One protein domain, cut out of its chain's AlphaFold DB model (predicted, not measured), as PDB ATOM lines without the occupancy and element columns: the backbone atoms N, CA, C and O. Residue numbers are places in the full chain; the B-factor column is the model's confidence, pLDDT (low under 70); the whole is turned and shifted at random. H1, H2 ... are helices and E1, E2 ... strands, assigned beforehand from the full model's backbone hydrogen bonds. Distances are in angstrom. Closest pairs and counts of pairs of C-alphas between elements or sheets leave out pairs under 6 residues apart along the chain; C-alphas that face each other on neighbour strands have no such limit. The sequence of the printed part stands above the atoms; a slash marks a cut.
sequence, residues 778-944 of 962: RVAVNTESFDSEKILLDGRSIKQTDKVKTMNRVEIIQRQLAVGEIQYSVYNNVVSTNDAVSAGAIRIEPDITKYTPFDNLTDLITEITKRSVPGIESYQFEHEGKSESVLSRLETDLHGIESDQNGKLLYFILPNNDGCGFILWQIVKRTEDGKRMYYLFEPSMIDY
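Overview. This is residues 778 to 944 of the 962 residues of an uncharacterized protein of Ruminococcus albus SY3 (UniProt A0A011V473). Two strongly twisted sheets make a sandwich, partly face to face: a branched sheet of six strands built round the long E10, and a smaller sheet of four, E2 E1 E4 E5. On the larger sheet's side away from the smaller one, H1 packs over E11, with H2 beside H1 and the small hairpin of E7 and E8 at one end of H2. The printed part has 167 residues, with two named helices and twelve named strands in the order E1 E2 E3 E4 E5 E6 H1 E7 E8 H2 E9 E10 E11 E12; the neighbour strands are antiparallel and the class is mixed, helices and strands. The whole is compact, with a radius of gyration of the C-alphas of 16.0 A and spans of 49 by 36 by 28 A.

Along the chain. In the larger sheet, E10 holds residues 917 to 928, 35.0 A long, from C-alpha 917 at (184.665, 203.056, 363.007) to C-alpha 928 at (207.984, 222.020, 380.973). With it stand E9, residues 904 to 911, 23.5 A, E11, residues 931 to 936, 16.3 A, E3, residues 813 to 816, E6, residues 852 to 854, and E12, residues 940 to 943. The smaller sheet has E1, residues 778 to 782, beginning at C-alpha 778 (180.646, 199.658, 371.777), E2, residues 789 to 794, E4, residues 820 to 828, 26.6 A, and E5, residues 838 to 844, 19.4 A. H1, residues 857 to 867, and H2, residues 886 to 896, are each 15.3 A long; E7 is residues 875 to 879 and E8 residues 882 to 885.

Arrangement. E9, E10 and E11 form a meander, each strand the antiparallel neighbour of the one before; N 906 and O 923 are 2.7 A apart, N 924 and O 935 2.8 A. E9 lies on one side of E10, E11 and E12 on the other side. E3 is an edge strand beside E9, E6 one beside E11. The two sheets' best planes stand 26 degrees apart; the closest C-alphas of E2 and E9, Leu 792 and Ile 909, are 6.0 A apart. In the smaller sheet, N 780 and O 825 of E1 and E4 are 2.8 A apart. H1 is on the larger sheet at a height of 9.0 A, over E11 and along the strands. H1 and H2 touch at Ile 861 and Glu 891, C-alphas 6.8 A apart, at a steep tilt of 39 degrees, opposite ways. H2 only grazes the larger sheet, with residues 890 to 895. In H1 and H2 every O i to N i+4 pair is within hydrogen-bond range.

Size, cuts and confidence. The C-alphas farthest apart, those of Val 831 and Asp 929, are 51.5 A apart. The printed part has no cut, and E2 to E3 is the long link, residues 795 to 812. The mean pLDDT of the printed part is 83.3; residues under 70 include 784 to 788, 800 to 804 and 830 to 835.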
ATOM      1  N   ARG A 778     179.945 199.123 370.606       86.62
ATOM      2  CA  ARG A 778     180.646 199.658 371.777       86.62
ATOM      3  C   ARG A 778     182.109 199.229 371.760       86.62
ATOM      4  O   ARG A 778     182.421 198.143 371.276       86.62
ATOM      5  N   VAL A 779     182.981 200.064 372.309       89.50
ATOM      6  CA  VAL A 779     184.424 199.825 372.383       89.50
ATOM      7  C   VAL A 779     184.850 199.791 373.839       89.50
ATOM      8  O   VAL A 779     184.608 200.745 374.586       89.50
ATOM      9  N   ALA A 780     185.504 198.702 374.218       90.06
ATOM     10  CA  ALA A 780     186.171 198.552 375.495       90.06
ATOM     11  C   ALA A 780     187.690 198.532 375.299       90.06
ATOM     12  O   ALA A 780     188.183 198.093 374.263       90.06
ATOM     13  N   VAL A 781     188.428 199.032 376.284       90.62
ATOM     14  CA  VAL A 781     189.893 198.972 376.319       90.62
ATOM     15  C   VAL A 781     190.358 198.308 377.603       90.62
ATOM     16  O   VAL A 781     189.753 198.511 378.662       90.62
ATOM     17  N   ASN A 782     191.458 197.564 377.529       85.62
ATOM     18  CA  ASN A 782     192.071 196.991 378.723       85.62
ATOM     19  C   ASN A 782     192.672 198.106 379.580       85.62
ATOM     20  O   ASN A 782     193.354 199.009 379.083       85.62
ATOM     21  N   THR A 783     192.415 198.032 380.880       75.25
ATOM     22  CA  THR A 783     193.075 198.884 381.877       75.25
ATOM     23  C   THR A 783     194.393 198.240 382.337       75.25
ATOM     24  O   THR A 783     194.740 197.149 381.888       75.25
ATOM     25  N   GLU A 784     195.182 198.917 383.182       63.12
ATOM     26  CA  GLU A 784     196.526 198.452 383.588       63.12
ATOM     27  C   GLU A 784     196.544 197.053 384.248       63.12
ATOM     28  O   GLU A 784     197.583 196.392 384.249       63.12
ATOM     29  N   SER A 785     195.402 196.556 384.735       55.19
ATOM     30  CA  SER A 785     195.163 195.131 384.982       55.19
ATOM     31  C   SER A 785     194.509 194.489 383.755       55.19
ATOM     32  O   SER A 785     193.369 194.812 383.422       55.19
ATOM     33  N   PHE A 786     195.206 193.541 383.119       53.12
ATOM     34  CA  PHE A 786     194.731 192.795 381.939       53.12
ATOM     35  C   PHE A 786     193.358 192.108 382.121       53.12
ATOM     36  O   PHE A 786     192.742 191.749 381.125       53.12
ATOM     37  N   ASP A 787     192.867 191.974 383.359       53.84
ATOM     38  CA  ASP A 787     191.588 191.337 383.706       53.84
ATOM     39  C   ASP A 787     190.389 192.306 383.801       53.84
ATOM     40  O   ASP A 787     189.282 191.880 384.133       53.84
ATOM     41  N   SER A 788     190.569 193.610 383.544       69.88
ATOM     42  CA  SER A 788     189.464 194.582 383.586       69.88
ATOM     43  C   SER A 788     189.414 195.493 382.361       69.88
ATOM     44  O   SER A 788     190.292 196.331 382.131       69.88
ATOM     45  N   GLU A 789     188.327 195.368 381.607       82.50
ATOM     46  CA  GLU A 789     187.988 196.226 380.477       82.50
ATOM     47  C   GLU A 789     187.164 197.444 380.922       82.50
ATOM     48  O   GLU A 789     186.288 197.348 381.786       82.50
ATOM     49  N   LYS A 790     187.407 198.601 380.297       88.62
ATOM     50  CA  LYS A 790     186.591 199.809 380.470       88.62
ATOM     51  C   LYS A 790     186.002 200.248 379.133       88.62
ATOM     52  O   LYS A 790     186.727 200.429 378.161       88.62
ATOM     53  N   ILE A 791     184.684 200.446 379.093       89.38
ATOM     54  CA  ILE A 791     183.973 200.942 377.907       89.38
ATOM     55  C   ILE A 791     184.278 202.434 377.735       89.38
ATOM     56  O   ILE A 791     183.979 203.224 378.629       89.38
ATOM     57  N   LEU A 792     184.857 202.812 376.593       91.62
ATOM     58  CA  LEU A 792     185.140 204.214 376.249       91.62
ATOM     59  C   LEU A 792     184.144 204.802 375.246       91.62
ATOM     60  O   LEU A 792     184.015 206.019 375.156       91.62
ATOM     61  N   LEU A 793     183.430 203.952 374.508       89.62
ATOM     62  CA  LEU A 793     182.388 204.358 373.571       89.62
ATOM     63  C   LEU A 793     181.254 203.336 373.621       89.62
ATOM     64  O   LEU A 793     181.503 202.145 373.474       89.62
ATOM     65  N   ASP A 794     180.013 203.786 373.794       87.19
ATOM     66  CA  ASP A 794     178.830 202.933 373.645       87.19
ATOM     67  C   ASP A 794     177.792 203.635 372.774       87.19
ATOM     68  O   ASP A 794     177.180 204.626 373.188       87.19
ATOM     69  N   GLY A 795     177.569 203.095 371.576       81.44
ATOM     70  CA  GLY A 795     176.581 203.597 370.632       81.44
ATOM     71  C   GLY A 795     175.155 203.689 371.184       81.44
ATOM     72  O   GLY A 795     174.402 204.559 370.760       81.44
ATOM     73  N   ARG A 796     174.791 202.897 372.206       77.81
ATOM     74  CA  ARG A 796     173.476 202.991 372.885       77.81
ATOM     75  C   ARG A 796     173.245 204.326 373.585       77.81
ATOM     76  O   ARG A 796     172.104 204.731 373.791       77.81
ATOM     77  N   SER A 797     174.326 204.994 373.982       79.06
ATOM     78  CA  SER A 797     174.254 206.317 374.604       79.06
ATOM     79  C   SER A 797     174.097 207.447 373.591       79.06
ATOM     80  O   SER A 797     173.739 208.563 373.970       79.06
ATOM     81  N   ILE A 798     174.352 207.164 372.310       80.00
ATOM     82  CA  ILE A 798     174.303 208.157 371.250       80.00
ATOM     83  C   ILE A 798     172.860 208.284 370.778       80.00
ATOM     84  O   ILE A 798     172.294 207.365 370.189       80.00
ATOM     85  N   LYS A 799     172.258 209.450 371.020       75.12
ATOM     86  CA  LYS A 799     170.926 209.781 370.508       75.12
ATOM     87  C   LYS A 799     171.037 210.971 369.582       75.12
ATOM     88  O   LYS A 799     171.635 211.989 369.926       75.12
ATOM     89  N   GLN A 800     170.427 210.852 368.414       67.69
ATOM     90  CA  GLN A 800     170.369 211.933 367.446       67.69
ATOM     91  C   GLN A 800     168.914 212.252 367.141       67.69
ATOM     92  O   GLN A 800     168.132 211.396 366.732       67.69
ATOM     93  N   THR A 801     168.548 213.505 367.378       63.72
ATOM     94  CA  THR A 801     167.244 214.063 367.025       63.72
ATOM     95  C   THR A 801     167.439 215.273 366.120       63.72
ATOM     96  O   THR A 801     168.555 215.742 365.906       63.72
ATOM     97  N   ASP A 802     166.338 215.838 365.631       54.22
ATOM     98  CA  ASP A 802     166.353 217.037 364.780       54.22
ATOM     99  C   ASP A 802     167.036 218.241 365.418       54.22
ATOM    100  O   ASP A 802     167.497 219.131 364.707       54.22
ATOM    101  N   LYS A 803     167.063 218.281 366.752       59.12
ATOM    102  CA  LYS A 803     167.452 219.459 367.528       59.12
ATOM    103  C   LYS A 803     168.672 219.234 368.414       59.12
ATOM    104  O   LYS A 803     169.327 220.207 368.761       59.12
ATOM    105  N   VAL A 804     168.949 217.991 368.803       67.62
ATOM    106  CA  VAL A 804     169.986 217.664 369.791       67.62
ATOM    107  C   VAL A 804     170.680 216.361 369.403       67.62
ATOM    108  O   VAL A 804     170.007 215.371 369.094       67.62
ATOM    109  N   LYS A 805     172.016 216.367 369.454       77.38
ATOM    110  CA  LYS A 805     172.849 215.161 369.468       77.38
ATOM    111  C   LYS A 805     173.364 214.973 370.890       77.38
ATOM    112  O   LYS A 805     173.982 215.887 371.426       77.38
ATOM    113  N   THR A 806     173.106 213.827 371.506       83.06
ATOM    114  CA  THR A 806     173.601 213.516 372.851       83.06
ATOM    115  C   THR A 806     174.492 212.288 372.833       83.06
ATOM    116  O   THR A 806     174.224 211.359 372.071       83.06
ATOM    117  N   MET A 807     175.510 212.253 373.690       85.75
ATOM    118  CA  MET A 807     176.316 211.059 373.966       85.75
ATOM    119  C   MET A 807     176.817 211.053 375.415       85.75
ATOM    120  O   MET A 807     176.692 212.048 376.132       85.75
ATOM    121  N   ASN A 808     177.395 209.931 375.849       86.12
ATOM    122  CA  ASN A 808     178.074 209.856 377.140       86.12
ATOM    123  C   ASN A 808     179.288 210.795 377.211       86.12
ATOM    124  O   ASN A 808     179.892 211.145 376.195       86.12
ATOM    125  N   ARG A 809     179.674 211.157 378.439       89.12
ATOM    126  CA  ARG A 809     180.945 211.832 378.723       89.12
ATOM    127  C   ARG A 809     182.103 211.019 378.141       89.12
ATOM    128  O   ARG A 809     182.119 209.795 378.263       89.12
ATOM    129  N   VAL A 810     183.074 211.707 377.547       91.00
ATOM    130  CA  VAL A 810     184.301 211.081 377.041       91.00
ATOM    131  C   VAL A 810     185.149 210.624 378.222       91.00
ATOM    132  O   VAL A 810     185.606 211.434 379.027       91.00
ATOM    133  N   GLU A 811     185.349 209.317 378.331       91.56
ATOM    134  CA  GLU A 811     186.188 208.722 379.366       91.56
ATOM    135  C   GLU A 811     187.664 208.770 378.945       91.56
ATOM    136  O   GLU A 811     188.033 208.288 377.874       91.56
ATOM    137  N   ILE A 812     188.516 209.333 379.808       92.81
ATOM    138  CA  ILE A 812     189.966 209.436 379.593       92.81
ATOM    139  C   ILE A 812     190.666 208.359 380.419       92.81
ATOM    140  O   ILE A 812     190.482 208.287 381.638       92.81
ATOM    141  N   ILE A 813     191.504 207.547 379.775       91.81
ATOM    142  CA  ILE A 813     192.424 206.642 380.466       91.81
ATOM    143  C   ILE A 813     193.782 207.317 380.619       91.81
ATOM    144  O   ILE A 813     194.257 208.000 379.713       91.81
ATOM    145  N   GLN A 814     194.399 207.116 381.781       90.25
ATOM    146  CA  GLN A 814     195.718 207.634 382.124       90.25
ATOM    147  C   GLN A 814     196.685 206.463 382.251       90.25
ATOM    148  O   GLN A 814     196.356 205.471 382.901       90.25
ATOM    149  N   ARG A 815     197.868 206.590 381.650       87.38
ATOM    150  CA  ARG A 815     198.948 205.604 381.725       87.38
ATOM    151  C   ARG A 815     200.297 206.319 381.789       87.38
ATOM    152  O   ARG A 815     200.447 207.438 381.295       87.38
ATOM    153  N   GLN A 816     201.296 205.674 382.381       86.62
ATOM    154  CA  GLN A 816     202.683 206.133 382.260       86.62
ATOM    155  C   GLN A 816     203.150 206.060 380.799       86.62
ATOM    156  O   GLN A 816     202.851 205.086 380.102       86.62
ATOM    157  N   LEU A 817     203.880 207.079 380.331       87.00
ATOM    158  CA  LEU A 817     204.432 207.083 378.977       87.00
ATOM    159  C   LEU A 817     205.538 206.022 378.869       87.00
ATOM    160  O   LEU A 817     206.637 206.189 379.393       87.00
ATOM    161  N   ALA A 818     205.232 204.913 378.204       86.44
ATOM    162  CA  ALA A 818     206.154 203.806 377.991       86.44
ATOM    163  C   ALA A 818     205.810 203.068 376.694       86.44
ATOM    164  O   ALA A 818     204.666 203.097 376.238       86.44
ATOM    165  N   VAL A 819     206.795 202.358 376.132       84.81
ATOM    166  CA  VAL A 819     206.555 201.427 375.022       84.81
ATOM    167  C   VAL A 819     205.500 200.411 375.451       84.81
ATOM    168  O   VAL A 819     205.608 199.789 376.510       84.81
ATOM    169  N   GLY A 820     204.489 200.223 374.615       87.31
ATOM    170  CA  GLY A 820     203.429 199.269 374.877       87.31
ATOM    171  C   GLY A 820     202.315 199.378 373.855       87.31
ATOM    172  O   GLY A 820     202.443 200.055 372.835       87.31
ATOM    173  N   GLU A 821     201.214 198.705 374.154       89.62
ATOM    174  CA  GLU A 821     200.029 198.695 373.309       89.62
ATOM    175  C   GLU A 821     198.782 199.040 374.124       89.62
ATOM    176  O   GLU A 821     198.700 198.735 375.322       89.62
ATOM    177  N   ILE A 822     197.824 199.684 373.463       90.06
ATOM    178  CA  ILE A 822     196.452 199.870 373.924       90.06
ATOM    179  C   ILE A 822     195.631 198.751 373.288       90.06
ATOM    180  O   ILE A 822     195.383 198.775 372.082       90.06
ATOM    181  N   GLN A 823     195.257 197.758 374.094       90.31
ATOM    182  CA  GLN A 823     194.390 196.663 373.660       90.31
ATOM    183  C   GLN A 823     192.935 197.126 373.707       90.31
ATOM    184  O   GLN A 823     192.507 197.710 374.708       90.31
ATOM    185  N   TYR A 824     192.194 196.869 372.635       90.00
ATOM    186  CA  TYR A 824     190.783 197.207 372.521       90.00
ATOM    187  C   TYR A 824     189.961 196.020 372.015       90.00
ATOM    188  O   TYR A 824     190.429 195.221 371.201       90.00
ATOM    189  N   SER A 825     188.709 195.980 372.458       87.75
ATOM    190  CA  SER A 825     187.681 195.009 372.094       87.75
ATOM    191  C   SER A 825     186.447 195.767 371.608       87.75
ATOM    192  O   SER A 825     185.986 196.707 372.262       87.75
ATOM    193  N   VAL A 826     185.899 195.384 370.458       85.00
ATOM    194  CA  VAL A 826     184.709 196.006 369.869       85.00
ATOM    195  C   VAL A 826     183.566 195.005 369.841       85.00
ATOM    196  O   VAL A 826     183.733 193.872 369.400       85.00
ATOM    197  N   TYR A 827     182.385 195.433 370.274       80.19
ATOM    198  CA  TYR A 827     181.195 194.587 370.366       80.19
ATOM    199  C   TYR A 827     180.056 195.182 369.542       80.19
ATOM    200  O   TYR A 827     179.807 196.388 369.623       80.19
ATOM    201  N   ASN A 828     179.328 194.343 368.804       77.31
ATOM    202  CA  ASN A 828     178.084 194.735 368.144       77.31
ATOM    203  C   ASN A 828     176.987 194.899 369.205       77.31
ATOM    204  O   ASN A 828     176.745 194.011 370.023       77.31
ATOM    205  N   ASN A 829     176.329 196.055 369.224       74.88
ATOM    206  CA  ASN A 829     175.232 196.318 370.148       74.88
ATOM    207  C   ASN A 829     173.900 195.712 369.682       74.88
ATOM    208  O   ASN A 829     173.043 195.514 370.543       74.88
ATOM    209  N   VAL A 830     173.746 195.449 368.377       66.56
ATOM    210  CA  VAL A 830     172.537 194.909 367.729       66.56
ATOM    211  C   VAL A 830     172.561 193.385 367.690       66.56
ATOM    212  O   VAL A 830     171.580 192.764 368.071       66.56
ATOM    213  N   VAL A 831     173.676 192.785 367.263       60.41
ATOM    214  CA  VAL A 831     173.869 191.327 367.247       60.41
ATOM    215  C   VAL A 831     174.734 190.978 368.449       60.41
ATOM    216  O   VAL A 831     175.956 191.065 368.401       60.41
ATOM    217  N   SER A 832     174.102 190.734 369.591       52.28
ATOM    218  CA  SER A 832     174.808 190.534 370.849       52.28
ATOM    219  C   SER A 832     175.618 189.234 370.846       52.28
ATOM    220  O   SER A 832     175.089 188.142 371.056       52.28
ATOM    221  N   THR A 833     176.926 189.343 370.715       53.94
ATOM    222  CA  THR A 833     177.837 188.290 371.157       53.94
ATOM    223  C   THR A 833     178.498 188.754 372.452       53.94
ATOM    224  O   THR A 833     178.804 189.940 372.621       53.94
ATOM    225  N   ASN A 834     178.686 187.842 373.414       55.72
ATOM    226  CA  ASN A 834     179.601 188.110 374.533       55.72
ATOM    227  C   ASN A 834     181.053 188.201 374.037       55.72
ATOM    228  O   ASN A 834     181.888 188.817 374.693       55.72
ATOM    229  N   ASP A 835     181.314 187.658 372.849       62.75
ATOM    230  CA  ASP A 835     182.577 187.782 372.144       62.75
ATOM    231  C   ASP A 835     182.702 189.138 371.446       62.75
ATOM    232  O   ASP A 835     181.741 189.674 370.882       62.75
ATOM    233  N   ALA A 836     183.915 189.686 371.464       71.00
ATOM    234  CA  ALA A 836     184.253 190.846 370.660       71.00
ATOM    235  C   ALA A 836     184.204 190.477 369.166       71.00
ATOM    236  O   ALA A 836     184.780 189.480 368.737       71.00
ATOM    237  N   VAL A 837     183.541 191.312 368.366       69.44
ATOM    238  CA  VAL A 837     183.449 191.181 366.899       69.44
ATOM    239  C   VAL A 837     184.785 191.513 366.249       69.44
ATOM    240  O   VAL A 837     185.150 190.964 365.212       69.44
ATOM    241  N   SER A 838     185.535 192.419 366.872       76.62
ATOM    242  CA  SER A 838     186.921 192.682 366.532       76.62
ATOM    243  C   SER A 838     187.704 193.040 367.787       76.62
ATOM    244  O   SER A 838     187.181 193.641 368.723       76.62
ATOM    245  N   ALA A 839     188.974 192.657 367.808       83.62
ATOM    246  CA  ALA A 839     189.920 193.077 368.826       83.62
ATOM    247  C   ALA A 839     191.222 193.503 368.147       83.62
ATOM    248  O   ALA A 839     191.533 193.094 367.018       83.62
ATOM    249  N   GLY A 840     191.984 194.356 368.811       86.94
ATOM    250  CA  GLY A 840     193.250 194.814 368.273       86.94
ATOM    251  C   GLY A 840     194.087 195.567 369.282       86.94
ATOM    252  O   GLY A 840     193.697 195.786 370.425       86.94
ATOM    253  N   ALA A 841     195.255 195.973 368.806       88.44
ATOM    254  CA  ALA A 841     196.262 196.652 369.588       88.44
ATOM    255  C   ALA A 841     196.731 197.895 368.837       88.44
ATOM    256  O   ALA A 841     197.013 197.828 367.638       88.44
ATOM    257  N   ILE A 842     196.836 199.018 369.541       88.81
ATOM    258  CA  ILE A 842     197.432 200.247 369.011       88.81
ATOM    259  C   ILE A 842     198.734 200.494 369.740       88.81
ATOM    260  O   ILE A 842     198.758 200.543 370.970       88.81
ATOM    261  N   ARG A 843     199.821 200.654 368.986       89.12
ATOM    262  CA  ARG A 843     201.123 200.962 369.571       89.12
ATOM    263  C   ARG A 843     201.107 202.350 370.198       89.12
ATOM    264  O   ARG A 843     200.643 203.317 369.597       89.12
ATOM    265  N   ILE A 844     201.652 202.418 371.402       89.25
ATOM    266  CA  ILE A 844     201.969 203.671 372.074       89.25
ATOM    267  C   ILE A 844     203.280 204.179 371.483       89.25
ATOM    268  O   ILE A 844     204.268 203.441 371.466       89.25
ATOM    269  N   GLU A 845     203.297 205.424 371.014       87.81
ATOM    270  CA  GLU A 845     204.524 206.089 370.584       87.81
ATOM    271  C   GLU A 845     205.202 206.743 371.802       87.81
ATOM    272  O   GLU A 845     204.694 207.723 372.340       87.81
ATOM    273  N   PRO A 846     206.337 206.220 372.298       85.25
ATOM    274  CA  PRO A 846     207.005 206.806 373.459       85.25
ATOM    275  C   PRO A 846     207.804 208.072 373.108       85.25
ATOM    276  O   PRO A 846     208.168 208.827 374.008       85.25
ATOM    277  N   ASP A 847     208.135 208.281 371.828       88.69
ATOM    278  CA  ASP A 847     208.961 209.397 371.380       88.69
ATOM    279  C   ASP A 847     208.116 210.654 371.161       88.69
ATOM    280  O   ASP A 847     207.438 210.820 370.143       88.69
ATOM    281  N   ILE A 848     208.205 211.575 372.120       87.19
ATOM    282  CA  ILE A 848     207.455 212.833 372.116       87.19
ATOM    283  C   ILE A 848     207.796 213.738 370.922       87.19
ATOM    284  O   ILE A 848     207.000 214.603 370.571       87.19
ATOM    285  N   THR A 849     208.941 213.540 370.254       88.62
ATOM    286  CA  THR A 849     209.330 214.354 369.088       88.62
ATOM    287  C   THR A 849     208.448 214.115 367.862       88.62
ATOM    288  O   THR A 849     208.409 214.948 366.960       88.62
ATOM    289  N   LYS A 850     207.700 213.006 367.842       89.62
ATOM    290  CA  LYS A 850     206.711 212.692 366.802       89.62
ATOM    291  C   LYS A 850     205.331 213.296 367.072       89.62
ATOM    292  O   LYS A 850     204.425 213.123 366.262       89.62
ATOM    293  N   TYR A 851     205.154 213.966 368.208       92.62
ATOM    294  CA  TYR A 851     203.897 214.587 368.594       92.62
ATOM    295  C   TYR A 851     203.882 216.067 368.204       92.62
ATOM    296  O   TYR A 851     204.907 216.749 368.222       92.62
ATOM    297  N   THR A 852     202.691 216.590 367.919       94.75
ATOM    298  CA  THR A 852     202.485 218.027 367.703       94.75
ATOM    299  C   THR A 852     202.287 218.727 369.058       94.75
ATOM    300  O   THR A 852     201.380 218.331 369.793       94.75
ATOM    301  N   PRO A 853     203.107 219.730 369.428       94.88
ATOM    302  CA  PRO A 853     203.017 220.406 370.723       94.88
ATOM    303  C   PRO A 853     201.960 221.522 370.750       94.88
ATOM    304  O   PRO A 853     201.794 222.260 369.781       94.88
ATOM    305  N   PHE A 854     201.316 221.693 371.904       94.69
ATOM    306  CA  PHE A 854     200.333 222.730 372.220       94.69
ATOM    307  C   PHE A 854     200.571 223.246 373.646       94.69
ATOM    308  O   PHE A 854     200.561 222.477 374.609       94.69
ATOM    309  N   ASP A 855     200.763 224.555 373.803       90.62
ATOM    310  CA  ASP A 855     200.853 225.238 375.105       90.62
ATOM    311  C   ASP A 855     199.495 225.792 375.581       90.62
ATOM    312  O   ASP A 855     199.340 226.194 376.738       90.62
ATOM    313  N   ASN A 856     198.492 225.755 374.700       90.12
ATOM    314  CA  ASN A 856     197.114 226.153 374.937       90.12
ATOM    315  C   ASN A 856     196.160 224.979 374.665       90.12
ATOM    316  O   ASN A 856     196.138 224.397 373.579       90.12
ATOM    317  N   LEU A 857     195.335 224.644 375.659       90.94
ATOM    318  CA  LEU A 857     194.397 223.528 375.570       90.94
ATOM    319  C   LEU A 857     193.253 223.788 374.578       90.94
ATOM    320  O   LEU A 857     192.799 222.857 373.918       90.94
ATOM    321  N   THR A 858     192.818 225.037 374.420       91.50
ATOM    322  CA  THR A 858     191.753 225.388 373.471       91.50
ATOM    323  C   THR A 858     192.213 225.189 372.022       91.50
ATOM    324  O   THR A 858     191.432 224.746 371.176       91.50
ATOM    325  N   ASP A 859     193.496 225.426 371.733       93.06
ATOM    326  CA  ASP A 859     194.082 225.165 370.412       93.06
ATOM    327  C   ASP A 859     194.185 223.656 370.140       93.06
ATOM    328  O   ASP A 859     193.858 223.205 369.040       93.06
ATOM    329  N   LEU A 860     194.520 222.856 371.162       93.88
ATOM    330  CA  LEU A 860     194.480 221.391 371.089       93.88
ATOM    331  C   LEU A 860     193.063 220.872 370.800       93.88
ATOM    332  O   LEU A 860     192.887 220.027 369.926       93.88
ATOM    333  N   ILE A 861     192.045 221.375 371.506       93.88
ATOM    334  CA  ILE A 861     190.640 220.993 371.276       93.88
ATOM    335  C   ILE A 861     190.177 221.433 369.887       93.88
ATOM    336  O   ILE A 861     189.450 220.696 369.221       93.88
ATOM    337  N   THR A 862     190.628 222.595 369.411       91.38
ATOM    338  CA  THR A 862     190.368 223.054 368.042       91.38
ATOM    339  C   THR A 862     190.979 222.098 367.018       91.38
ATOM    340  O   THR A 862     190.317 221.752 366.040       91.38
ATOM    341  N   GLU A 863     192.204 221.619 367.246       90.62
ATOM    342  CA  GLU A 863     192.847 220.637 366.370       90.62
ATOM    343  C   GLU A 863     192.138 219.279 366.408       90.62
ATOM    344  O   GLU A 863     191.857 218.707 365.353       90.62
ATOM    345  N   ILE A 864     191.760 218.806 367.601       90.00
ATOM    346  CA  ILE A 864     190.929 217.608 367.763       90.00
ATOM    347  C   ILE A 864     189.623 217.789 366.997       90.00
ATOM    348  O   ILE A 864     189.246 216.884 366.275       90.00
ATOM    349  N   THR A 865     188.959 218.944 367.083       87.88
ATOM    350  CA  THR A 865     187.691 219.211 366.382       87.88
ATOM    351  C   THR A 865     187.863 219.172 364.864       87.88
ATOM    352  O   THR A 865     187.071 218.531 364.185       87.88
ATOM    353  N   LYS A 866     188.922 219.799 364.327       83.50
ATOM    354  CA  LYS A 866     189.224 219.810 362.882       83.50
ATOM    355  C   LYS A 866     189.508 218.421 362.317       83.50
ATOM    356  O   LYS A 866     189.145 218.141 361.181       83.50
ATOM    357  N   ARG A 867     190.206 217.591 363.095       77.81
ATOM    358  CA  ARG A 867     190.569 216.210 362.742       77.81
ATOM    359  C   ARG A 867     189.549 215.179 363.244       77.81
ATOM    360  O   ARG A 867     189.709 213.987 363.007       77.81
ATOM    361  N   SER A 868     188.519 215.636 363.952       74.00
ATOM    362  CA  SER A 868     187.340 214.862 364.319       74.00
ATOM    363  C   SER A 868     186.272 215.027 363.251       74.00
ATOM    364  O   SER A 868     186.383 215.787 362.293       74.00
ATOM    365  N   VAL A 869     185.196 214.283 363.435       66.56
ATOM    366  CA  VAL A 869     184.067 214.251 362.521       66.56
ATOM    367  C   VAL A 869     183.329 215.597 362.442       66.56
ATOM    368  O   VAL A 869     183.110 216.226 363.481       66.56
ATOM    369  N   PRO A 870     182.854 216.021 361.252       62.38
ATOM    370  CA  PRO A 870     182.039 217.227 361.120       62.38
ATOM    371  C   PRO A 870     180.784 217.180 362.005       62.38
ATOM    372  O   PRO A 870     179.980 216.242 361.932       62.38
ATOM    373  N   GLY A 871     180.588 218.204 362.839       71.62
ATOM    374  CA  GLY A 871     179.443 218.300 363.739       71.62
ATOM    375  C   GLY A 871     179.653 217.680 365.123       71.62
ATOM    376  O   GLY A 871     178.674 217.621 365.876       71.62
ATOM    377  N   ILE A 872     180.862 217.220 365.480       78.25
ATOM    378  CA  ILE A 872     181.185 216.750 366.842       78.25
ATOM    379  C   ILE A 872     180.935 217.841 367.900       78.25
ATOM    380  O   ILE A 872     180.486 217.556 369.006       78.25
ATOM    381  N   GLU A 873     181.098 219.107 367.521       82.44
ATOM    382  CA  GLU A 873     180.849 220.294 368.339       82.44
ATOM    383  C   GLU A 873     179.384 220.439 368.782       82.44
ATOM    384  O   GLU A 873     179.094 221.098 369.782       82.44
ATOM    385  N   SER A 874     178.454 219.792 368.069       81.06
ATOM    386  CA  SER A 874     177.024 219.803 368.403       81.06
ATOM    387  C   SER A 874     176.619 218.749 369.440       81.06
ATOM    388  O   SER A 874     175.487 218.793 369.925       81.06
ATOM    389  N   TYR A 875     177.511 217.815 369.797       85.38
ATOM    390  CA  TYR A 875     177.204 216.762 370.762       85.38
ATOM    391  C   TYR A 875     177.188 217.294 372.197       85.38
ATOM    392  O   TYR A 875     178.106 217.985 372.645       85.38
ATOM    393  N   GLN A 876     176.138 216.927 372.925       88.12
ATOM    394  CA  GLN A 876     175.921 217.289 374.319       88.12
ATOM    395  C   GLN A 876     175.974 216.058 375.231       88.12
ATOM    396  O   GLN A 876     175.531 214.967 374.876       88.12
ATOM    397  N   PHE A 877     176.485 216.252 376.437       86.06
ATOM    398  CA  PHE A 877     176.445 215.301 377.533       86.06
ATOM    399  C   PHE A 877     175.357 215.735 378.521       86.06
ATOM    400  O   PHE A 877     175.355 216.874 378.992       86.06
ATOM    401  N   GLU A 878     174.413 214.839 378.818       83.88
ATOM    402  CA  GLU A 878     173.356 215.085 379.799       83.88
ATOM    403  C   GLU A 878     173.744 214.518 381.167       83.88
ATOM    404  O   GLU A 878     174.017 213.324 381.304       83.88
ATOM    405  N   HIS A 879     173.726 215.362 382.199       81.31
ATOM    406  CA  HIS A 879     173.957 214.947 383.580       81.31
ATOM    407  C   HIS A 879     173.081 215.752 384.542       81.31
ATOM    408  O   HIS A 879     172.992 216.971 384.442       81.31
ATOM    409  N   GLU A 880     172.420 215.077 385.488       78.06
ATOM    410  CA  GLU A 880     171.644 215.727 386.564       78.06
ATOM    411  C   GLU A 880     170.640 216.801 386.071       78.06
ATOM    412  O   GLU A 880     170.418 217.818 386.726       78.06
ATOM    413  N   GLY A 881     170.044 216.604 384.887       75.44
ATOM    414  CA  GLY A 881     169.104 217.557 384.279       75.44
ATOM    415  C   GLY A 881     169.748 218.780 383.605       75.44
ATOM    416  O   GLY A 881     169.029 219.697 383.207       75.44
ATOM    417  N   LYS A 882     171.078 218.807 383.461       80.44
ATOM    418  CA  LYS A 882     171.842 219.801 382.693       80.44
ATOM    419  C   LYS A 882     172.413 219.176 381.422       80.44
ATOM    420  O   LYS A 882     172.652 217.972 381.366       80.44
ATOM    421  N   SER A 883     172.631 220.016 380.417       83.94
ATOM    422  CA  SER A 883     173.238 219.658 379.135       83.94
ATOM    423  C   SER A 883     174.489 220.519 378.940       83.94
ATOM    424  O   SER A 883     174.413 221.740 379.084       83.94
ATOM    425  N   GLU A 884     175.635 219.885 378.693       89.06
ATOM    426  CA  GLU A 884     176.939 220.530 378.475       89.06
ATOM    427  C   GLU A 884     177.569 219.995 377.180       89.06
ATOM    428  O   GLU A 884     177.383 218.826 376.841       89.06
ATOM    429  N   SER A 885     178.346 220.809 376.458       90.00
ATOM    430  CA  SER A 885     179.086 220.332 375.282       90.00
ATOM    431  C   SER A 885     180.081 219.235 375.667       90.00
ATOM    432  O   SER A 885     180.860 219.385 376.612       90.00
ATOM    433  N   VAL A 886     180.102 218.150 374.889       90.19
ATOM    434  CA  VAL A 886     181.039 217.033 375.088       90.19
ATOM    435  C   VAL A 886     182.491 217.498 374.978       90.19
ATOM    436  O   VAL A 886     183.328 217.079 375.776       90.19
ATOM    437  N   LEU A 887     182.790 218.395 374.034       91.12
ATOM    438  CA  LEU A 887     184.141 218.929 373.849       91.12
ATOM    439  C   LEU A 887     184.549 219.876 374.981       91.12
ATOM    440  O   LEU A 887     185.670 219.778 375.469       91.12
ATOM    441  N   SER A 888     183.643 220.740 375.453       90.38
ATOM    442  CA  SER A 888     183.919 221.604 376.614       90.38
ATOM    443  C   SER A 888     184.156 220.790 377.887       90.38
ATOM    444  O   SER A 888     185.030 221.116 378.697       90.38
ATOM    445  N   ARG A 889     183.427 219.679 378.043       92.31
ATOM    446  CA  ARG A 889     183.654 218.748 379.145       92.31
ATOM    447  C   ARG A 889     185.005 218.043 379.027       92.31
ATOM    448  O   ARG A 889     185.731 217.981 380.015       92.31
ATOM    449  N   LEU A 890     185.366 217.576 377.830       93.06
ATOM    450  CA  LEU A 890     186.676 216.980 377.547       93.06
ATOM    451  C   LEU A 890     187.823 217.958 377.849       93.06
ATOM    452  O   LEU A 890     188.805 217.572 378.479       93.06
ATOM    453  N   GLU A 891     187.683 219.226 377.460       93.31
ATOM    454  CA  GLU A 891     188.635 220.295 377.783       93.31
ATOM    455  C   GLU A 891     188.804 220.450 379.302       93.31
ATOM    456  O   GLU A 891     189.923 220.431 379.824       93.31
ATOM    457  N   THR A 892     187.692 220.514 380.037       92.06
ATOM    458  CA  THR A 892     187.694 220.610 381.505       92.06
ATOM    459  C   THR A 892     188.379 219.402 382.154       92.06
ATOM    460  O   THR A 892     189.205 219.557 383.059       92.06
ATOM    461  N   ASP A 893     188.087 218.199 381.662       92.62
ATOM    462  CA  ASP A 893     188.640 216.947 382.177       92.62
ATOM    463  C   ASP A 893     190.148 216.840 381.910       92.62
ATOM    464  O   ASP A 893     190.922 216.550 382.824       92.62
ATOM    465  N   LEU A 894     190.596 217.168 380.692       93.25
ATOM    466  CA  LEU A 894     192.019 217.232 380.342       93.25
ATOM    467  C   LEU A 894     192.765 218.281 381.170       93.25
ATOM    468  O   LEU A 894     193.930 218.074 381.530       93.25
ATOM    469  N   HIS A 895     192.126 219.409 381.489       90.62
ATOM    470  CA  HIS A 895     192.718 220.432 382.346       90.62
ATOM    471  C   HIS A 895     192.947 219.917 383.774       90.62
ATOM    472  O   HIS A 895     194.039 220.125 384.315       90.62
ATOM    473  N   GLY A 896     191.963 219.210 384.341       89.69
ATOM    474  CA  GLY A 896     191.967 218.713 385.721       89.69
ATOM    475  C   GLY A 896     192.991 217.612 386.034       89.69
ATOM    476  O   GLY A 896     193.317 217.406 387.199       89.69
ATOM    477  N   ILE A 897     193.534 216.925 385.025       89.94
ATOM    478  CA  ILE A 897     194.537 215.863 385.220       89.94
ATOM    479  C   ILE A 897     195.884 216.457 385.662       89.94
ATOM    480  O   ILE A 897     196.405 217.367 385.023       89.94
ATOM    481  N   GLU A 898     196.507 215.946 386.720       85.12
ATOM    482  CA  GLU A 898     197.813 216.453 387.172       85.12
ATOM    483  C   GLU A 898     198.931 216.177 386.155       85.12
ATOM    484  O   GLU A 898     199.061 215.049 385.674       85.12
ATOM    485  N   SER A 899     199.769 217.181 385.877       80.25
ATOM    486  CA  SER A 899     200.952 217.067 385.014       80.25
ATOM    487  C   SER A 899     202.240 216.960 385.829       80.25
ATOM    488  O   SER A 899     202.445 217.705 386.787       80.25
ATOM    489  N   ASP A 900     203.144 216.078 385.411       81.12
ATOM    490  CA  ASP A 900     204.484 215.931 385.983       81.12
ATOM    491  C   ASP A 900     205.570 216.133 384.908       81.12
ATOM    492  O   ASP A 900     205.274 216.383 383.736       81.12
ATOM    493  N   GLN A 901     206.842 216.084 385.318       80.25
ATOM    494  CA  GLN A 901     207.987 216.208 384.406       80.25
ATOM    495  C   GLN A 901     208.270 214.930 383.602       80.25
ATOM    496  O   GLN A 901     209.047 214.992 382.650       80.25
ATOM    497  N   ASN A 902     207.671 213.791 383.956       80.06
ATOM    498  CA  ASN A 902     207.890 212.515 383.272       80.06
ATOM    499  C   ASN A 902     206.920 212.322 382.096       80.06
ATOM    500  O   ASN A 902     207.223 211.560 381.184       80.06
ATOM    501  N   GLY A 903     205.819 213.078 382.074       83.62
ATOM    502  CA  GLY A 903     204.808 213.033 381.028       83.62
ATOM    503  C   GLY A 903     203.822 211.888 381.255       83.62
ATOM    504  O   GLY A 903     204.206 210.735 381.441       83.62
ATOM    505  N   LYS A 904     202.525 212.199 381.213       90.25
ATOM    506  CA  LYS A 904     201.450 211.201 381.306       90.25
ATOM    507  C   LYS A 904     200.798 211.005 379.951       90.25
ATOM    508  O   LYS A 904     200.395 211.986 379.326       90.25
ATOM    509  N   LEU A 905     200.659 209.749 379.533       91.88
ATOM    510  CA  LEU A 905     199.879 209.385 378.359       91.88
ATOM    511  C   LEU A 905     198.395 209.367 378.727       91.88
ATOM    512  O   LEU A 905     197.978 208.707 379.680       91.88
ATOM    513  N   LEU A 906     197.609 210.077 377.936       93.56
ATOM    514  CA  LEU A 906     196.165 210.166 378.005       93.56
ATOM    515  C   LEU A 906     195.601 209.630 376.699       93.56
ATOM    516  O   LEU A 906     196.063 210.019 375.625       93.56
ATOM    517  N   TYR A 907     194.595 208.770 376.776       93.25
ATOM    518  CA  TYR A 907     193.886 208.333 375.582       93.25
ATOM    519  C   TYR A 907     192.390 208.193 375.818       93.25
ATOM    520  O   TYR A 907     191.934 207.903 376.926       93.25
ATOM    521  N   PHE A 908     191.631 208.440 374.758       93.88
ATOM    522  CA  PHE A 908     190.173 208.386 374.739       93.88
ATOM    523  C   PHE A 908     189.681 208.084 373.323       93.88
ATOM    524  O   PHE A 908     190.455 208.107 372.362       93.88
ATOM    525  N   ILE A 909     188.386 207.791 373.201       92.19
ATOM    526  CA  ILE A 909     187.754 207.421 371.937       92.19
ATOM    527  C   ILE A 909     186.627 208.398 371.605       92.19
ATOM    528  O   ILE A 909     185.829 208.750 372.472       92.19
ATOM    529  N   LEU A 910     186.549 208.798 370.336       89.19
ATOM    530  CA  LEU A 910     185.405 209.505 369.755       89.19
ATOM    531  C   LEU A 910     184.806 208.673 368.605       89.19
ATOM    532  O   LEU A 910     185.548 207.960 367.925       89.19
ATOM    533  N   PRO A 911     183.481 208.724 368.372       80.69
ATOM    534  CA  PRO A 911     182.860 208.015 367.252       80.69
ATOM    535  C   PRO A 911     183.295 208.600 365.898       80.69
ATOM    536  O   PRO A 911     183.486 209.812 365.784       80.69
ATOM    537  N   ASN A 912     183.390 207.756 364.864       74.06
ATOM    538  CA  ASN A 912     183.508 208.208 363.475       74.06
ATOM    539  C   ASN A 912     182.110 208.466 362.861       74.06
ATOM    540  O   ASN A 912     181.150 207.759 363.175       74.06
ATOM    541  N   ASN A 913     181.978 209.461 361.975       57.97
ATOM    542  CA  ASN A 913     180.709 209.866 361.346       57.97
ATOM    543  C   ASN A 913     180.336 208.976 360.170       57.97
ATOM    544  O   ASN A 913     179.224 209.082 359.672       57.97
ATOM    545  N   ASP A 914     181.242 208.126 359.704       59.12
ATOM    546  CA  ASP A 914     180.905 207.116 358.713       59.12
ATOM    547  C   ASP A 914     180.112 205.957 359.348       59.12
ATOM    548  O   ASP A 914     179.561 205.120 358.647       59.12
ATOM    549  N   GLY A 915     179.992 205.902 360.684       62.31
ATOM    550  CA  GLY A 915     179.289 204.825 361.386       62.31
ATOM    551  C   GLY A 915     179.926 203.446 361.178       62.31
ATOM    552  O   GLY A 915     179.269 202.435 361.456       62.31
ATOM    553  N   CYS A 916     181.167 203.418 360.680       63.69
ATOM    554  CA  CYS A 916     181.975 202.241 360.374       63.69
ATOM    555  C   CYS A 916     183.197 202.108 361.289       63.69
ATOM    556  O   CYS A 916     183.833 201.059 361.272       63.69
ATOM    557  N   GLY A 917     183.504 203.105 362.123       78.31
ATOM    558  CA  GLY A 917     184.665 203.056 363.007       78.31
ATOM    559  C   GLY A 917     184.669 204.114 364.101       78.31
ATOM    560  O   GLY A 917     183.691 204.841 364.286       78.31
ATOM    561  N   PHE A 918     185.773 204.193 364.832       86.69
ATOM    562  CA  PHE A 918     186.025 205.143 365.910       86.69
ATOM    563  C   PHE A 918     187.462 205.664 365.833       86.69
ATOM    564  O   PHE A 918     188.335 205.047 365.225       86.69
ATOM    565  N   ILE A 919     187.707 206.817 366.451       88.62
ATOM    566  CA  ILE A 919     189.019 207.462 366.480       88.62
ATOM    567  C   ILE A 919     189.581 207.342 367.892       88.62
ATOM    568  O   ILE A 919     188.957 207.818 368.844       88.62
ATOM    569  N   LEU A 920     190.755 206.723 368.023       92.12
ATOM    570  CA  LEU A 920     191.519 206.704 369.263       92.12
ATOM    571  C   LEU A 920     192.546 207.837 369.260       92.12
ATOM    572  O   LEU A 920     193.410 207.926 368.384       92.12
ATOM    573  N   TRP A 921     192.464 208.675 370.286       93.19
ATOM    574  CA  TRP A 921     193.332 209.828 370.488       93.19
ATOM    575  C   TRP A 921     194.409 209.512 371.517       93.19
ATOM    576  O   TRP A 921     194.097 208.950 372.563       93.19
ATOM    577  N   GLN A 922     195.657 209.903 371.244       93.75
ATOM    578  CA  GLN A 922     196.769 209.822 372.195       93.75
ATOM    579  C   GLN A 922     197.324 211.225 372.451       93.75
ATOM    580  O   GLN A 922     197.742 211.919 371.522       93.75
ATOM    581  N   ILE A 923     197.341 211.637 373.717       94.50
ATOM    582  CA  ILE A 923     197.858 212.929 374.169       94.50
ATOM    583  C   ILE A 923     198.871 212.683 375.278       94.50
ATOM    584  O   ILE A 923     198.573 211.988 376.242       94.50
ATOM    585  N   VAL A 924     200.047 213.294 375.194       93.62
ATOM    586  CA  VAL A 924     200.989 213.342 376.314       93.62
ATOM    587  C   VAL A 924     200.868 214.696 377.002       93.62
ATOM    588  O   VAL A 924     201.040 215.741 376.378       93.62
ATOM    589  N   LYS A 925     200.565 214.688 378.302       93.12
ATOM    590  CA  LYS A 925     200.519 215.894 379.136       93.12
ATOM    591  C   LYS A 925     201.767 215.968 380.007       93.12
ATOM    592  O   LYS A 925     202.039 215.035 380.764       93.12
ATOM    593  N   ARG A 926     202.494 217.086 379.949       91.44
ATOM    594  CA  ARG A 926     203.757 217.280 380.681       91.44
ATOM    595  C   ARG A 926     203.897 218.706 381.211       91.44
ATOM    596  O   ARG A 926     203.321 219.638 380.658       91.44
ATOM    597  N   THR A 927     204.658 218.873 382.288       89.69
ATOM    598  CA  THR A 927     205.100 220.193 382.760       89.69
ATOM    599  C   THR A 927     206.516 220.480 382.261       89.69
ATOM    600  O   THR A 927     207.443 219.748 382.606       89.69
ATOM    601  N   GLU A 928     206.694 221.562 381.505       87.69
ATOM    602  CA  GLU A 928     207.984 222.020 380.973       87.69
ATOM    603  C   GLU A 928     208.189 223.492 381.331       87.69
ATOM    604  O   GLU A 928     207.310 224.320 381.102       87.69
ATOM    605  N   ASP A 929     209.310 223.813 381.982       85.50
ATOM    606  CA  ASP A 929     209.639 225.168 382.455       85.50
ATOM    607  C   ASP A 929     208.513 225.856 383.257       85.50
ATOM    608  O   ASP A 929     208.290 227.064 383.178       85.50
ATOM    609  N   GLY A 930     207.765 225.067 384.038       80.56
ATOM    610  CA  GLY A 930     206.627 225.540 384.835       80.56
ATOM    611  C   GLY A 930     205.342 225.791 384.035       80.56
ATOM    612  O   GLY A 930     204.327 226.161 384.627       80.56
ATOM    613  N   LYS A 931     205.354 225.557 382.719       85.38
ATOM    614  CA  LYS A 931     204.183 225.604 381.837       85.38
ATOM    615  C   LYS A 931     203.627 224.205 381.596       85.38
ATOM    616  O   LYS A 931     204.357 223.216 381.591       85.38
ATOM    617  N   ARG A 932     202.312 224.117 381.404       88.56
ATOM    618  CA  ARG A 932     201.640 222.872 381.018       88.56
ATOM    619  C   ARG A 932     201.673 222.759 379.501       88.56
ATOM    620  O   ARG A 932     201.181 223.654 378.828       88.56
ATOM    621  N   MET A 933     202.218 221.659 379.008       92.81
ATOM    622  CA  MET A 933     202.304 221.340 377.590       92.81
ATOM    623  C   MET A 933     201.471 220.095 377.292       92.81
ATOM    624  O   MET A 933     201.419 219.150 378.092       92.81
ATOM    625  N   TYR A 934     200.832 220.102 376.129       94.56
ATOM    626  CA  TYR A 934     200.072 218.992 375.579       94.56
ATOM    627  C   TYR A 934     200.680 218.603 374.240       94.56
ATOM    628  O   TYR A 934     200.932 219.447 373.391       94.56
ATOM    629  N   TYR A 935     200.905 217.320 374.048       94.12
ATOM    630  CA  TYR A 935     201.523 216.770 372.856       94.12
ATOM    631  C   TYR A 935     200.517 215.822 372.223       94.12
ATOM    632  O   TYR A 935     200.111 214.857 372.866       94.12
ATOM    633  N   LEU A 936     200.084 216.096 370.995       94.75
ATOM    634  CA  LEU A 936     199.087 215.307 370.268       94.75
ATOM    635  C   LEU A 936     199.769 214.360 369.277       94.75
ATOM    636  O   LEU A 936     200.533 214.817 368.426       94.75
ATOM    637  N   PHE A 937     199.496 213.059 369.380       93.62
ATOM    638  CA  PHE A 937     199.928 212.093 368.368       93.62
ATOM    639  C   PHE A 937     198.975 212.092 367.175       93.62
ATOM    640  O   PHE A 937     197.822 212.513 367.296       93.62
ATOM    641  N   GLU A 938     199.423 211.531 366.055       88.19
ATOM    642  CA  GLU A 938     198.535 211.261 364.928       88.19
ATOM    643  C   GLU A 938     197.408 210.298 365.370       88.19
ATOM    644  O   GLU A 938     197.691 209.215 365.902       88.19
ATOM    645  N   PRO A 939     196.124 210.682 365.229       87.25
ATOM    646  CA  PRO A 939     195.012 209.873 365.712       87.25
ATOM    647  C   PRO A 939     194.914 208.548 364.952       87.25
ATOM    648  O   PRO A 939     195.131 208.479 363.744       87.25
ATOM    649  N   SER A 940     194.547 207.480 365.660       85.88
ATOM    650  CA  SER A 940     194.355 206.160 365.054       85.88
ATOM    651  C   SER A 940     192.882 205.955 364.709       85.88
ATOM    652  O   SER A 940     192.047 205.839 365.607       85.88
ATOM    653  N   MET A 941     192.557 205.910 363.416       82.81
ATOM    654  CA  MET A 941     191.220 205.547 362.937       82.81
ATOM    655  C   MET A 941     191.089 204.027 362.877       82.81
ATOM    656  O   MET A 941     191.944 203.354 362.305       82.81
ATOM    657  N   ILE A 942     190.047 203.487 363.506       82.50
ATOM    658  CA  ILE A 942     189.843 202.045 363.643       82.50
ATOM    659  C   ILE A 942     188.445 201.693 363.177       82.50
ATOM    660  O   ILE A 942     187.460 202.242 363.673       82.50
ATOM    661  N   ASP A 943     188.361 200.713 362.291       73.81
ATOM    662  CA  ASP A 943     187.084 200.202 361.831       73.81
ATOM    663  C   ASP A 943     186.490 199.212 362.823       73.81
ATOM    664  O   ASP A 943     187.156 198.312 363.340       73.81
ATOM    665  N   TYR A 944     185.195 199.385 363.071       68.06
ATOM    666  CA  TYR A 944     184.376 198.461 363.843       68.06
ATOM    667  C   TYR A 944     184.384 197.070 363.187       68.06
ATOM    668  O   TYR A 944     184.500 196.057 363.882       68.06
TER     669      TYR A 944